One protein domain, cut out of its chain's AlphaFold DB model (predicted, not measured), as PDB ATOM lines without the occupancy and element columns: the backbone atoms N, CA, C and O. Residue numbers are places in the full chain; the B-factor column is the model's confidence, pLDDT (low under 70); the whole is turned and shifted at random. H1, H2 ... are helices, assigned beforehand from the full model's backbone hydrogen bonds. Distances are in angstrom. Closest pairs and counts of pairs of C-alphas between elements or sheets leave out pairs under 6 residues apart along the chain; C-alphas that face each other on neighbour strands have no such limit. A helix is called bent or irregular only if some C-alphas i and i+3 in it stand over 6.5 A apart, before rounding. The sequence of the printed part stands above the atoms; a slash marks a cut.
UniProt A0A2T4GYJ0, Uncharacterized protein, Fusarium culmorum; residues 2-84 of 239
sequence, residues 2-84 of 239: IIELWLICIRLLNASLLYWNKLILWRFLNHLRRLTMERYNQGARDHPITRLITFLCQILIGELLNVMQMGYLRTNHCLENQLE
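What this domain is: This is residues 2 to 84 of the 239 residues of an uncharacterized protein of Fusarium culmorum (UniProt A0A2T4GYJ0). What is the shape? Helices H4, H1, H2 and H3 lie side by side as a four-helix bundle, neighbours running opposite ways, loosely closed between H3 and H4. What is printed? There are 83 residues with four named helices, H1 to H4, all helix; the whole is flat, 38 by 34 by 17 A, and compact, with a radius of gyration of the C-alphas of 13.5 A.

How they stand to each other: What touches the longest helix? H4, residues 61 to 83, touches H1, residues 2 to 18, with residues 65 to 75 alone; the closest C-alphas, Tyr 72 and Trp 6, are 6.1 A apart. What lies beyond? H1, with residues 9 to 16 alone, forms a hairpin with H2, residues 23 to 39, which touches it with 23 to 25 alone; the closest C-alphas, Leu 12 and Leu 25, are 5.3 A apart. H2 and H3, residues 48 to 56, form another hairpin; the closest C-alphas, Thr 36 and Thr 50, are 5.6 A apart. Are the backbones even? Every O i to N i+4 pair is within hydrogen-bond range in H1, H2 and H3, and 17 of 19 in H4.

Where its parts are: Where is H4? It spans 33.0 A and ends at C-alpha 83 (-52.531, -27.615, 22.343); it is irregular, with C-alphas 62 and 65 7.0 A apart. Where is H1? It spans 24.4 A from C-alpha 2 (-49.011, -17.293, 10.734).

The domain as a whole: Is there a cut? The printed part has no cut and no long link. Where is confidence low? Residues 41 to 44 are under 70.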
ATOM      1  N   ILE A   2     -50.231 -17.984  10.256       80.25
ATOM      2  CA  ILE A   2     -49.011 -17.293  10.734       80.25
ATOM      3  C   ILE A   2     -47.774 -18.209  10.698       80.25
ATOM      4  O   ILE A   2     -46.720 -17.765  10.270       80.25
ATOM      5  N   ILE A   3     -47.915 -19.493  11.047       81.94
ATOM      6  CA  ILE A   3     -46.828 -20.488  10.948       81.94
ATOM      7  C   ILE A   3     -46.275 -20.554   9.514       81.94
ATOM      8  O   ILE A   3     -45.098 -20.292   9.291       81.94
ATOM      9  N   GLU A   4     -47.153 -20.776   8.532       85.44
ATOM     10  CA  GLU A   4     -46.783 -20.799   7.107       85.44
ATOM     11  C   GLU A   4     -46.141 -19.498   6.621       85.44
ATOM     12  O   GLU A   4     -45.225 -19.519   5.799       85.44
ATOM     13  N   LEU A   5     -46.596 -18.350   7.135       89.12
ATOM     14  CA  LEU A   5     -46.013 -17.059   6.784       89.12
ATOM     15  C   LEU A   5     -44.525 -17.012   7.143       89.12
ATOM     16  O   LEU A   5     -43.733 -16.553   6.320       89.12
ATOM     17  N   TRP A   6     -44.139 -17.502   8.324       90.88
ATOM     18  CA  TRP A   6     -42.734 -17.544   8.731       90.88
ATOM     19  C   TRP A   6     -41.907 -18.405   7.782       90.88
ATOM     20  O   TRP A   6     -40.870 -17.954   7.300       90.88
ATOM     21  N   LEU A   7     -42.406 -19.595   7.431       86.25
ATOM     22  CA  LEU A   7     -41.720 -20.510   6.514       86.25
ATOM     23  C   LEU A   7     -41.512 -19.889   5.133       86.25
ATOM     24  O   LEU A   7     -40.421 -19.989   4.566       86.25
ATOM     25  N   ILE A   8     -42.538 -19.228   4.596       89.62
ATOM     26  CA  ILE A   8     -42.452 -18.543   3.304       89.62
ATOM     27  C   ILE A   8     -41.445 -17.395   3.384       89.62
ATOM     28  O   ILE A   8     -40.589 -17.277   2.509       89.62
ATOM     29  N   CYS A   9     -41.504 -16.566   4.427       90.12
ATOM     30  CA  CYS A   9     -40.608 -15.418   4.542       90.12
ATOM     31  C   CYS A   9     -39.145 -15.843   4.723       90.12
ATOM     32  O   CYS A   9     -38.278 -15.259   4.079       90.12
ATOM     33  N   ILE A  10     -38.867 -16.891   5.507       88.88
ATOM     34  CA  ILE A  10     -37.517 -17.457   5.656       88.88
ATOM     35  C   ILE A  10     -37.010 -17.997   4.313       88.88
ATOM     36  O   ILE A  10     -35.908 -17.654   3.891       88.88
ATOM     37  N   ARG A  11     -37.825 -18.773   3.583       88.19
ATOM     38  CA  ARG A  11     -37.452 -19.281   2.249       88.19
ATOM     39  C   ARG A  11     -37.140 -18.153   1.268       88.19
ATOM     40  O   ARG A  11     -36.143 -18.215   0.553       88.19
ATOM     41  N   LEU A  12     -37.978 -17.118   1.236       90.00
ATOM     42  CA  LEU A  12     -37.772 -15.967   0.360       90.00
ATOM     43  C   LEU A  12     -36.569 -15.126   0.788       90.00
ATOM     44  O   LEU A  12     -35.889 -14.593  -0.082       90.00
ATOM     45  N   LEU A  13     -36.273 -15.031   2.088       87.81
ATOM     46  CA  LEU A  13     -35.053 -14.392   2.568       87.81
ATOM     47  C   LEU A  13     -33.816 -15.162   2.101       87.81
ATOM     48  O   LEU A  13     -32.916 -14.553   1.530       87.81
ATOM     49  N   ASN A  14     -33.797 -16.484   2.274       85.94
ATOM     50  CA  ASN A  14     -32.685 -17.327   1.833       85.94
ATOM     51  C   ASN A  14     -32.485 -17.224   0.315       85.94
ATOM     52  O   ASN A  14     -31.361 -17.041  -0.145       85.94
ATOM     53  N   ALA A  15     -33.568 -17.219  -0.469       87.12
ATOM     54  CA  ALA A  15     -33.498 -16.956  -1.906       87.12
ATOM     55  C   ALA A  15     -32.973 -15.539  -2.213       87.12
ATOM     56  O   ALA A  15     -32.135 -15.358  -3.094       87.12
ATOM     57  N   SER A  16     -33.425 -14.523  -1.474       86.44
ATOM     58  CA  SER A  16     -32.924 -13.151  -1.603       86.44
ATOM     59  C   SER A  16     -31.427 -13.041  -1.316       86.44
ATOM     60  O   SER A  16     -30.761 -12.237  -1.967       86.44
ATOM     61  N   LEU A  17     -30.899 -13.826  -0.374       84.38
ATOM     62  CA  LEU A  17     -29.469 -13.893  -0.075       84.38
ATOM     63  C   LEU A  17     -28.705 -14.640  -1.176       84.38
ATOM     64  O   LEU A  17     -27.738 -14.100  -1.704       84.38
ATOM     65  N   LEU A  18     -29.187 -15.819  -1.585       86.62
ATOM     66  CA  LEU A  18     -28.558 -16.657  -2.613       86.62
ATOM     67  C   LEU A  18     -28.438 -15.939  -3.966       86.62
ATOM     68  O   LEU A  18     -27.384 -15.954  -4.597       86.62
ATOM     69  N   TYR A  19     -29.511 -15.275  -4.401       88.25
ATOM     70  CA  TYR A  19     -29.558 -14.558  -5.679       88.25
ATOM     71  C   TYR A  19     -29.178 -13.078  -5.559       88.25
ATOM     72  O   TYR A  19     -29.369 -12.325  -6.515       88.25
ATOM     73  N   TRP A  20     -28.700 -12.635  -4.388       83.19
ATOM     74  CA  TRP A  20     -28.353 -11.236  -4.102       83.19
ATOM     75  C   TRP A  20     -29.476 -10.237  -4.439       83.19
ATOM     76  O   TRP A  20     -29.243  -9.065  -4.737       83.19
ATOM     77  N   ASN A  21     -30.729 -10.691  -4.369       86.25
ATOM     78  CA  ASN A  21     -31.904  -9.946  -4.783       86.25
ATOM     79  C   ASN A  21     -32.866  -9.733  -3.611       86.25
ATOM     80  O   ASN A  21     -33.838 -10.468  -3.406       86.25
ATOM     81  N   LYS A  22     -32.631  -8.648  -2.872       80.00
ATOM     82  CA  LYS A  22     -33.460  -8.217  -1.733       80.00
ATOM     83  C   LYS A  22     -34.895  -7.835  -2.129       80.00
ATOM     84  O   LYS A  22     -35.760  -7.730  -1.262       80.00
ATOM     85  N   LEU A  23     -35.174  -7.638  -3.422       86.19
ATOM     86  CA  LEU A  23     -36.502  -7.232  -3.889       86.19
ATOM     87  C   LEU A  23     -37.517  -8.371  -3.826       86.19
ATOM     88  O   LEU A  23     -38.706  -8.078  -3.775       86.19
ATOM     89  N   ILE A  24     -37.089  -9.637  -3.826       87.81
ATOM     90  CA  ILE A  24     -38.004 -10.789  -3.822       87.81
ATOM     91  C   ILE A  24     -38.869 -10.768  -2.555       87.81
ATOM     92  O   ILE A  24     -40.093 -10.634  -2.642       87.81
ATOM     93  N   LEU A  25     -38.233 -10.816  -1.382       88.62
ATOM     94  CA  LEU A  25     -38.937 -10.779  -0.102       88.62
ATOM     95  C   LEU A  25     -39.695  -9.461   0.102       88.62
ATOM     96  O   LEU A  25     -40.847  -9.465   0.533       88.62
ATOM     97  N   TRP A  26     -39.089  -8.332  -0.270       89.31
ATOM     98  CA  TRP A  26     -39.739  -7.028  -0.145       89.31
ATOM     99  C   TRP A  26     -41.018  -6.926  -0.992       89.31
ATOM    100  O   TRP A  26     -42.046  -6.453  -0.501       89.31
ATOM    101  N   ARG A  27     -40.996  -7.395  -2.248       91.50
ATOM    102  CA  ARG A  27     -42.178  -7.416  -3.131       91.50
ATOM    103  C   ARG A  27     -43.263  -8.318  -2.565       91.50
ATOM    104  O   ARG A  27     -44.424  -7.918  -2.558       91.50
ATOM    105  N   PHE A  28     -42.883  -9.491  -2.062       92.38
ATOM    106  CA  PHE A  28     -43.811 -10.416  -1.424       92.38
ATOM    107  C   PHE A  28     -44.510  -9.778  -0.214       92.38
ATOM    108  O   PHE A  28     -45.740  -9.732  -0.176       92.38
ATOM    109  N   LEU A  29     -43.752  -9.209   0.730       92.38
ATOM    110  CA  LEU A  29     -44.313  -8.585   1.932       92.38
ATOM    111  C   LEU A  29     -45.217  -7.392   1.597       92.38
ATOM    112  O   LEU A  29     -46.306  -7.275   2.153       92.38
ATOM    113  N   ASN A  30     -44.824  -6.532   0.651       92.94
ATOM    114  CA  ASN A  30     -45.665  -5.403   0.236       92.94
ATOM    115  C   ASN A  30     -46.941  -5.847  -0.482       92.94
ATOM    116  O   ASN A  30     -47.996  -5.238  -0.284       92.94
ATOM    117  N   HIS A  31     -46.862  -6.900  -1.296       94.00
ATOM    118  CA  HIS A  31     -48.036  -7.482  -1.930       94.00
ATOM    119  C   HIS A  31     -49.000  -8.043  -0.880       94.00
ATOM    120  O   HIS A  31     -50.184  -7.705  -0.894       94.00
ATOM    121  N   LEU A  32     -48.485  -8.813   0.082       92.94
ATOM    122  CA  LEU A  32     -49.283  -9.352   1.178       92.94
ATOM    123  C   LEU A  32     -49.892  -8.235   2.034       92.94
ATOM    124  O   LEU A  32     -51.071  -8.302   2.375       92.94
ATOM    125  N   ARG A  33     -49.134  -7.167   2.314       92.25
ATOM    126  CA  ARG A  33     -49.628  -5.984   3.031       92.25
ATOM    127  C   ARG A  33     -50.846  -5.399   2.329       92.25
ATOM    128  O   ARG A  33     -51.875  -5.199   2.971       92.25
ATOM    129  N   ARG A  34     -50.748  -5.175   1.015       92.56
ATOM    130  CA  ARG A  34     -51.852  -4.654   0.202       92.56
ATOM    131  C   ARG A  34     -53.082  -5.559   0.297       92.56
ATOM    132  O   ARG A  34     -54.151  -5.064   0.631       92.56
ATOM    133  N   LEU A  35     -52.912  -6.871   0.117       91.81
ATOM    134  CA  LEU A  35     -54.013  -7.835   0.223       91.81
ATOM    135  C   LEU A  35     -54.668  -7.830   1.610       91.81
ATOM    136  O   LEU A  35     -55.890  -7.892   1.718       91.81
ATOM    137  N   THR A  36     -53.882  -7.739   2.688       91.06
ATOM    138  CA  THR A  36     -54.442  -7.664   4.048       91.06
ATOM    139  C   THR A  36     -55.210  -6.364   4.275       91.06
ATOM    140  O   THR A  36     -56.292  -6.392   4.856       91.06
ATOM    141  N   MET A  37     -54.716  -5.234   3.760       90.06
ATOM    142  CA  MET A  37     -55.423  -3.956   3.846       90.06
ATOM    143  C   MET A  37     -56.754  -3.991   3.087       90.06
ATOM    144  O   MET A  37     -57.767  -3.593   3.652       90.06
ATOM    145  N   GLU A  38     -56.757  -4.529   1.863       90.38
ATOM    146  CA  GLU A  38     -57.956  -4.699   1.025       90.38
ATOM    147  C   GLU A  38     -58.970  -5.678   1.636       90.38
ATOM    148  O   GLU A  38     -60.179  -5.506   1.500       90.38
ATOM    149  N   ARG A  39     -58.501  -6.724   2.322       88.69
ATOM    150  CA  ARG A  39     -59.381  -7.712   2.959       88.69
ATOM    151  C   ARG A  39     -60.075  -7.160   4.202       88.69
ATOM    152  O   ARG A  39     -61.230  -7.491   4.448       88.69
ATOM    153  N   TYR A  40     -59.377  -6.348   4.993       86.38
ATOM    154  CA  TYR A  40     -59.851  -5.860   6.292       86.38
ATOM    155  C   TYR A  40     -60.316  -4.393   6.247       86.38
ATOM    156  O   TYR A  40     -60.197  -3.696   7.248       86.38
ATOM    157  N   ASN A  41     -60.838  -3.920   5.105       69.75
ATOM    158  CA  ASN A  41     -61.141  -2.512   4.771       69.75
ATOM    159  C   ASN A  41     -61.726  -1.622   5.897       69.75
ATOM    160  O   ASN A  41     -61.447  -0.424   5.917       69.75
ATOM    161  N   GLN A  42     -62.498  -2.165   6.845       68.00
ATOM    162  CA  GLN A  42     -62.921  -1.461   8.063       68.00
ATOM    163  C   GLN A  42     -62.017  -1.849   9.242       68.00
ATOM    164  O   GLN A  42     -61.986  -3.005   9.652       68.00
ATOM    165  N   GLY A  43     -61.262  -0.892   9.788       66.38
ATOM    166  CA  GLY A  43     -60.307  -1.167  10.874       66.38
ATOM    167  C   GLY A  43     -59.013  -1.854  10.414       66.38
ATOM    168  O   GLY A  43     -58.249  -2.346  11.242       66.38
ATOM    169  N   ALA A  44     -58.730  -1.856   9.103       67.12
ATOM    170  CA  ALA A  44     -57.571  -2.516   8.496       67.12
ATOM    171  C   ALA A  44     -56.246  -2.211   9.203       67.12
ATOM    172  O   ALA A  44     -55.406  -3.097   9.332       67.12
ATOM    173  N   ARG A  45     -56.058  -0.963   9.658       70.44
ATOM    174  CA  ARG A  45     -54.833  -0.516  10.337       70.44
ATOM    175  C   ARG A  45     -54.656  -1.120  11.729       70.44
ATOM    176  O   ARG A  45     -53.518  -1.311  12.138       70.44
ATOM    177  N   ASP A  46     -55.748  -1.456  12.410       82.69
ATOM    178  CA  ASP A  46     -55.719  -2.005  13.768       82.69
ATOM    179  C   ASP A  46     -55.755  -3.534  13.787       82.69
ATOM    180  O   ASP A  46     -55.403  -4.149  14.795       82.69
ATOM    181  N   HIS A  47     -56.102  -4.167  12.661       89.69
ATOM    182  CA  HIS A  47     -56.126  -5.618  12.563       89.69
ATOM    183  C   HIS A  47     -54.721  -6.217  12.810       89.69
ATOM    184  O   HIS A  47     -53.764  -5.831  12.123       89.69
ATOM    185  N   PRO A  48     -54.562  -7.196  13.727       88.12
ATOM    186  CA  PRO A  48     -53.250  -7.712  14.137       88.12
ATOM    187  C   PRO A  48     -52.388  -8.219  12.978       88.12
ATOM    188  O   PRO A  48     -51.182  -7.992  12.952       88.12
ATOM    189  N   ILE A  49     -53.013  -8.854  11.984       88.38
ATOM    190  CA  ILE A  49     -52.308  -9.387  10.811       88.38
ATOM    191  C   ILE A  49     -51.764  -8.251   9.945       88.38
ATOM    192  O   ILE A  49     -50.595  -8.269   9.577       88.38
ATOM    193  N   THR A  50     -52.571  -7.226   9.666       89.88
ATOM    194  CA  THR A  50     -52.123  -6.074   8.875       89.88
ATOM    195  C   THR A  50     -51.002  -5.330   9.591       89.88
ATOM    196  O   THR A  50     -50.028  -4.926   8.953       89.88
ATOM    197  N   ARG A  51     -51.096  -5.185  10.922       90.94
ATOM    198  CA  ARG A  51     -50.041  -4.585  11.751       90.94
ATOM    199  C   ARG A  51     -48.751  -5.389  11.694       90.94
ATOM    200  O   ARG A  51     -47.701  -4.799  11.461       90.94
ATOM    201  N   LEU A  52     -48.835  -6.711  11.834       90.69
ATOM    202  CA  LEU A  52     -47.686  -7.603  11.726       90.69
ATOM    203  C   LEU A  52     -46.998  -7.468  10.364       90.69
ATOM    204  O   LEU A  52     -45.801  -7.216  10.314       90.69
ATOM    205  N   ILE A  53     -47.744  -7.573   9.259       91.75
ATOM    206  CA  ILE A  53     -47.152  -7.453   7.919       91.75
ATOM    207  C   ILE A  53     -46.569  -6.053   7.692       91.75
ATOM    208  O   ILE A  53     -45.481  -5.917   7.138       91.75
ATOM    209  N   THR A  54     -47.259  -5.004   8.147       92.19
ATOM    210  CA  THR A  54     -46.759  -3.625   8.050       92.19
ATOM    211  C   THR A  54     -45.452  -3.451   8.815       92.19
ATOM    212  O   THR A  54     -44.532  -2.836   8.284       92.19
ATOM    213  N   PHE A  55     -45.356  -4.027  10.015       92.00
ATOM    214  CA  PHE A  55     -44.132  -4.046  10.804       92.00
ATOM    215  C   PHE A  55     -43.016  -4.800  10.072       92.00
ATOM    216  O   PHE A  55     -41.934  -4.250   9.895       92.00
ATOM    217  N   LEU A  56     -43.290  -5.995   9.535       91.62
ATOM    218  CA  LEU A  56     -42.307  -6.764   8.760       91.62
ATOM    219  C   LEU A  56     -41.771  -5.994   7.542       91.62
ATOM    220  O   LEU A  56     -40.586  -6.081   7.236       91.62
ATOM    221  N   CYS A  57     -42.608  -5.196   6.870       91.12
ATOM    222  CA  CYS A  57     -42.185  -4.332   5.762       91.12
ATOM    223  C   CYS A  57     -41.221  -3.200   6.166       91.12
ATOM    224  O   CYS A  57     -40.605  -2.608   5.281       91.12
ATOM    225  N   GLN A  58     -41.146  -2.844   7.451       91.56
ATOM    226  CA  GLN A  58     -40.352  -1.719   7.962       91.56
ATOM    227  C   GLN A  58     -38.996  -2.149   8.537       91.56
ATOM    228  O   GLN A  58     -38.136  -1.298   8.754       91.56
ATOM    229  N   ILE A  59     -38.796  -3.446   8.774       90.25
ATOM    230  CA  ILE A  59     -37.563  -3.978   9.354       90.25
ATOM    231  C   ILE A  59     -36.437  -3.954   8.317       90.25
ATOM    232  O   ILE A  59     -36.629  -4.273   7.140       90.25
ATOM    233  N   LEU A  60     -35.232  -3.610   8.769       87.44
ATOM    234  CA  LEU A  60     -34.031  -3.684   7.946       87.44
ATOM    235  C   LEU A  60     -33.733  -5.140   7.575       87.44
ATOM    236  O   LEU A  60     -33.758  -6.027   8.419       87.44
ATOM    237  N   ILE A  61     -33.365  -5.392   6.315       80.69
ATOM    238  CA  ILE A  61     -33.104  -6.755   5.814       80.69
ATOM    239  C   ILE A  61     -32.090  -7.536   6.674       80.69
ATOM    240  O   ILE A  61     -32.217  -8.748   6.803       80.69
ATOM    241  N   GLY A  62     -31.111  -6.844   7.275       81.44
ATOM    242  CA  GLY A  62     -30.096  -7.450   8.143       81.44
ATOM    243  C   GLY A  62     -30.634  -7.925   9.497       81.44
ATOM    244  O   GLY A  62     -30.055  -8.820  10.093       81.44
ATOM    245  N   GLU A  63     -31.754  -7.371   9.958       88.12
ATOM    246  CA  GLU A  63     -32.409  -7.741  11.221       88.12
ATOM    247  C   GLU A  63     -33.610  -8.668  10.999       88.12
ATOM    248  O   GLU A  63     -34.097  -9.314  11.927       88.12
ATOM    249  N   LEU A  64     -34.093  -8.748   9.757       87.44
ATOM    250  CA  LEU A  64     -35.333  -9.431   9.420       87.44
ATOM    251  C   LEU A  64     -35.287 -10.928   9.743       87.44
ATOM    252  O   LEU A  64     -36.291 -11.458  10.209       87.44
ATOM    253  N   LEU A  65     -34.141 -11.598   9.561       87.69
ATOM    254  CA  LEU A  65     -33.992 -13.010   9.937       87.69
ATOM    255  C   LEU A  65     -34.264 -13.220  11.428       87.69
ATOM    256  O   LEU A  65     -35.128 -14.017  11.779       87.69
ATOM    257  N   ASN A  66     -33.592 -12.452  12.286       89.75
ATOM    258  CA  ASN A  66     -33.722 -12.566  13.738       89.75
ATOM    259  C   ASN A  66     -35.159 -12.287  14.191       89.75
ATOM    260  O   ASN A  66     -35.704 -13.004  15.030       89.75
ATOM    261  N   VAL A  67     -35.809 -11.273  13.606       91.06
ATOM    262  CA  VAL A  67     -37.209 -10.966  13.933       91.06
ATOM    263  C   VAL A  67     -38.145 -12.091  13.488       91.06
ATOM    264  O   VAL A  67     -39.052 -12.455  14.237       91.06
ATOM    265  N   MET A  68     -37.927 -12.678  12.309       89.31
ATOM    266  CA  MET A  68     -38.713 -13.825  11.844       89.31
ATOM    267  C   MET A  68     -38.494 -15.059  12.718       89.31
ATOM    268  O   MET A  68     -39.467 -15.712  13.084       89.31
ATOM    269  N   GLN A  69     -37.251 -15.357  13.101       90.81
ATOM    270  CA  GLN A  69     -36.925 -16.465  14.001       90.81
ATOM    271  C   GLN A  69     -37.585 -16.277  15.370       90.81
ATOM    272  O   GLN A  69     -38.222 -17.199  15.874       90.81
ATOM    273  N   MET A  70     -37.515 -15.075  15.950       91.50
ATOM    274  CA  MET A  70     -38.182 -14.778  17.220       91.50
ATOM    275  C   MET A  70     -39.710 -14.867  17.092       91.50
ATOM    276  O   MET A  70     -40.370 -15.433  17.963       91.50
ATOM    277  N   GLY A  71     -40.286 -14.338  16.010       91.81
ATOM    278  CA  GLY A  71     -41.724 -14.417  15.742       91.81
ATOM    279  C   GLY A  71     -42.212 -15.856  15.581       91.81
ATOM    280  O   GLY A  71     -43.258 -16.225  16.128       91.81
ATOM    281  N   TYR A  72     -41.433 -16.688  14.894       93.25
ATOM    282  CA  TYR A  72     -41.734 -18.101  14.715       93.25
ATOM    283  C   TYR A  72     -41.620 -18.866  16.041       93.25
ATOM    284  O   TYR A  72     -42.585 -19.514  16.444       93.25
ATOM    285  N   LEU A  73     -40.539 -18.679  16.802       93.38
ATOM    286  CA  LEU A  73     -40.374 -19.285  18.128       93.38
ATOM    287  C   LEU A  73     -41.530 -18.930  19.075       93.38
ATOM    288  O   LEU A  73     -42.111 -19.791  19.732       93.38
ATOM    289  N   ARG A  74     -41.928 -17.652  19.106       93.69
ATOM    290  CA  ARG A  74     -43.084 -17.204  19.898       93.69
ATOM    291  C   ARG A  74     -44.385 -17.839  19.426       93.69
ATOM    292  O   ARG A  74     -45.217 -18.176  20.261       93.69
ATOM    293  N   THR A  75     -44.556 -18.023  18.120       93.06
ATOM    294  CA  THR A  75     -45.726 -18.714  17.566       93.06
ATOM    295  C   THR A  75     -45.776 -20.171  18.031       93.06
ATOM    296  O   THR A  75     -46.844 -20.617  18.442       93.06
ATOM    297  N   ASN A  76     -44.637 -20.871  18.045       93.12
ATOM    298  CA  ASN A  76     -44.547 -22.252  18.527       93.12
ATOM    299  C   ASN A  76     -44.919 -22.356  20.006       93.12
ATOM    300  O   ASN A  76     -45.819 -23.115  20.346       93.12
ATOM    301  N   HIS A  77     -44.327 -21.528  20.871       94.75
ATOM    302  CA  HIS A  77     -44.679 -21.520  22.294       94.75
ATOM    303  C   HIS A  77     -46.148 -21.168  22.546       94.75
ATOM    304  O   HIS A  77     -46.792 -21.761  23.407       94.75
ATOM    305  N   CYS A  78     -46.711 -20.212  21.801       94.19
ATOM    306  CA  CYS A  78     -48.136 -19.902  21.904       94.19
ATOM    307  C   CYS A  78     -49.008 -21.100  21.514       94.19
ATOM    308  O   CYS A  78     -50.020 -21.339  22.164       94.19
ATOM    309  N   LEU A  79     -48.632 -21.838  20.468       93.75
ATOM    310  CA  LEU A  79     -49.366 -23.019  20.029       93.75
ATOM    311  C   LEU A  79     -49.251 -24.160  21.047       93.75
ATOM    312  O   LEU A  79     -50.258 -24.765  21.403       93.75
ATOM    313  N   GLU A  80     -48.045 -24.406  21.551       94.75
ATOM    314  CA  GLU A  80     -47.757 -25.399  22.586       94.75
ATOM    315  C   GLU A  80     -48.555 -25.136  23.866       94.75
ATOM    316  O   GLU A  80     -49.189 -26.044  24.389       94.75
ATOM    317  N   ASN A  81     -48.626 -23.883  24.319       95.56
ATOM    318  CA  ASN A  81     -49.424 -23.512  25.489       95.56
ATOM    319  C   ASN A  81     -50.931 -23.760  25.312       95.56
ATOM    320  O   ASN A  81     -51.656 -23.802  26.300       95.56
ATOM    321  N   GLN A  82     -51.422 -23.856  24.072       95.12
ATOM    322  CA  GLN A  82     -52.846 -24.057  23.776       95.12
ATOM    323  C   GLN A  82     -53.193 -25.516  23.474       95.12
ATOM    324  O   GLN A  82     -54.306 -25.944  23.766       95.12
ATOM    325  N   LEU A  83     -52.279 -26.261  22.847       93.50
ATOM    326  CA  LEU A  83     -52.531 -27.615  22.343       93.50
ATOM    327  C   LEU A  83     -51.711 -28.699  23.044       93.50
ATOM    328  O   LEU A  83     -51.935 -29.870  22.756       93.50
ATOM    329  N   GLU A  84     -50.809 -28.307  23.944       93.88
ATOM    330  CA  GLU A  84     -49.791 -29.137  24.589       93.88
ATOM    331  C   GLU A  84     -48.685 -29.603  23.631       93.88
ATOM    332  O   GLU A  84     -48.868 -29.738  22.418       93.88
TER     333      GLU A  84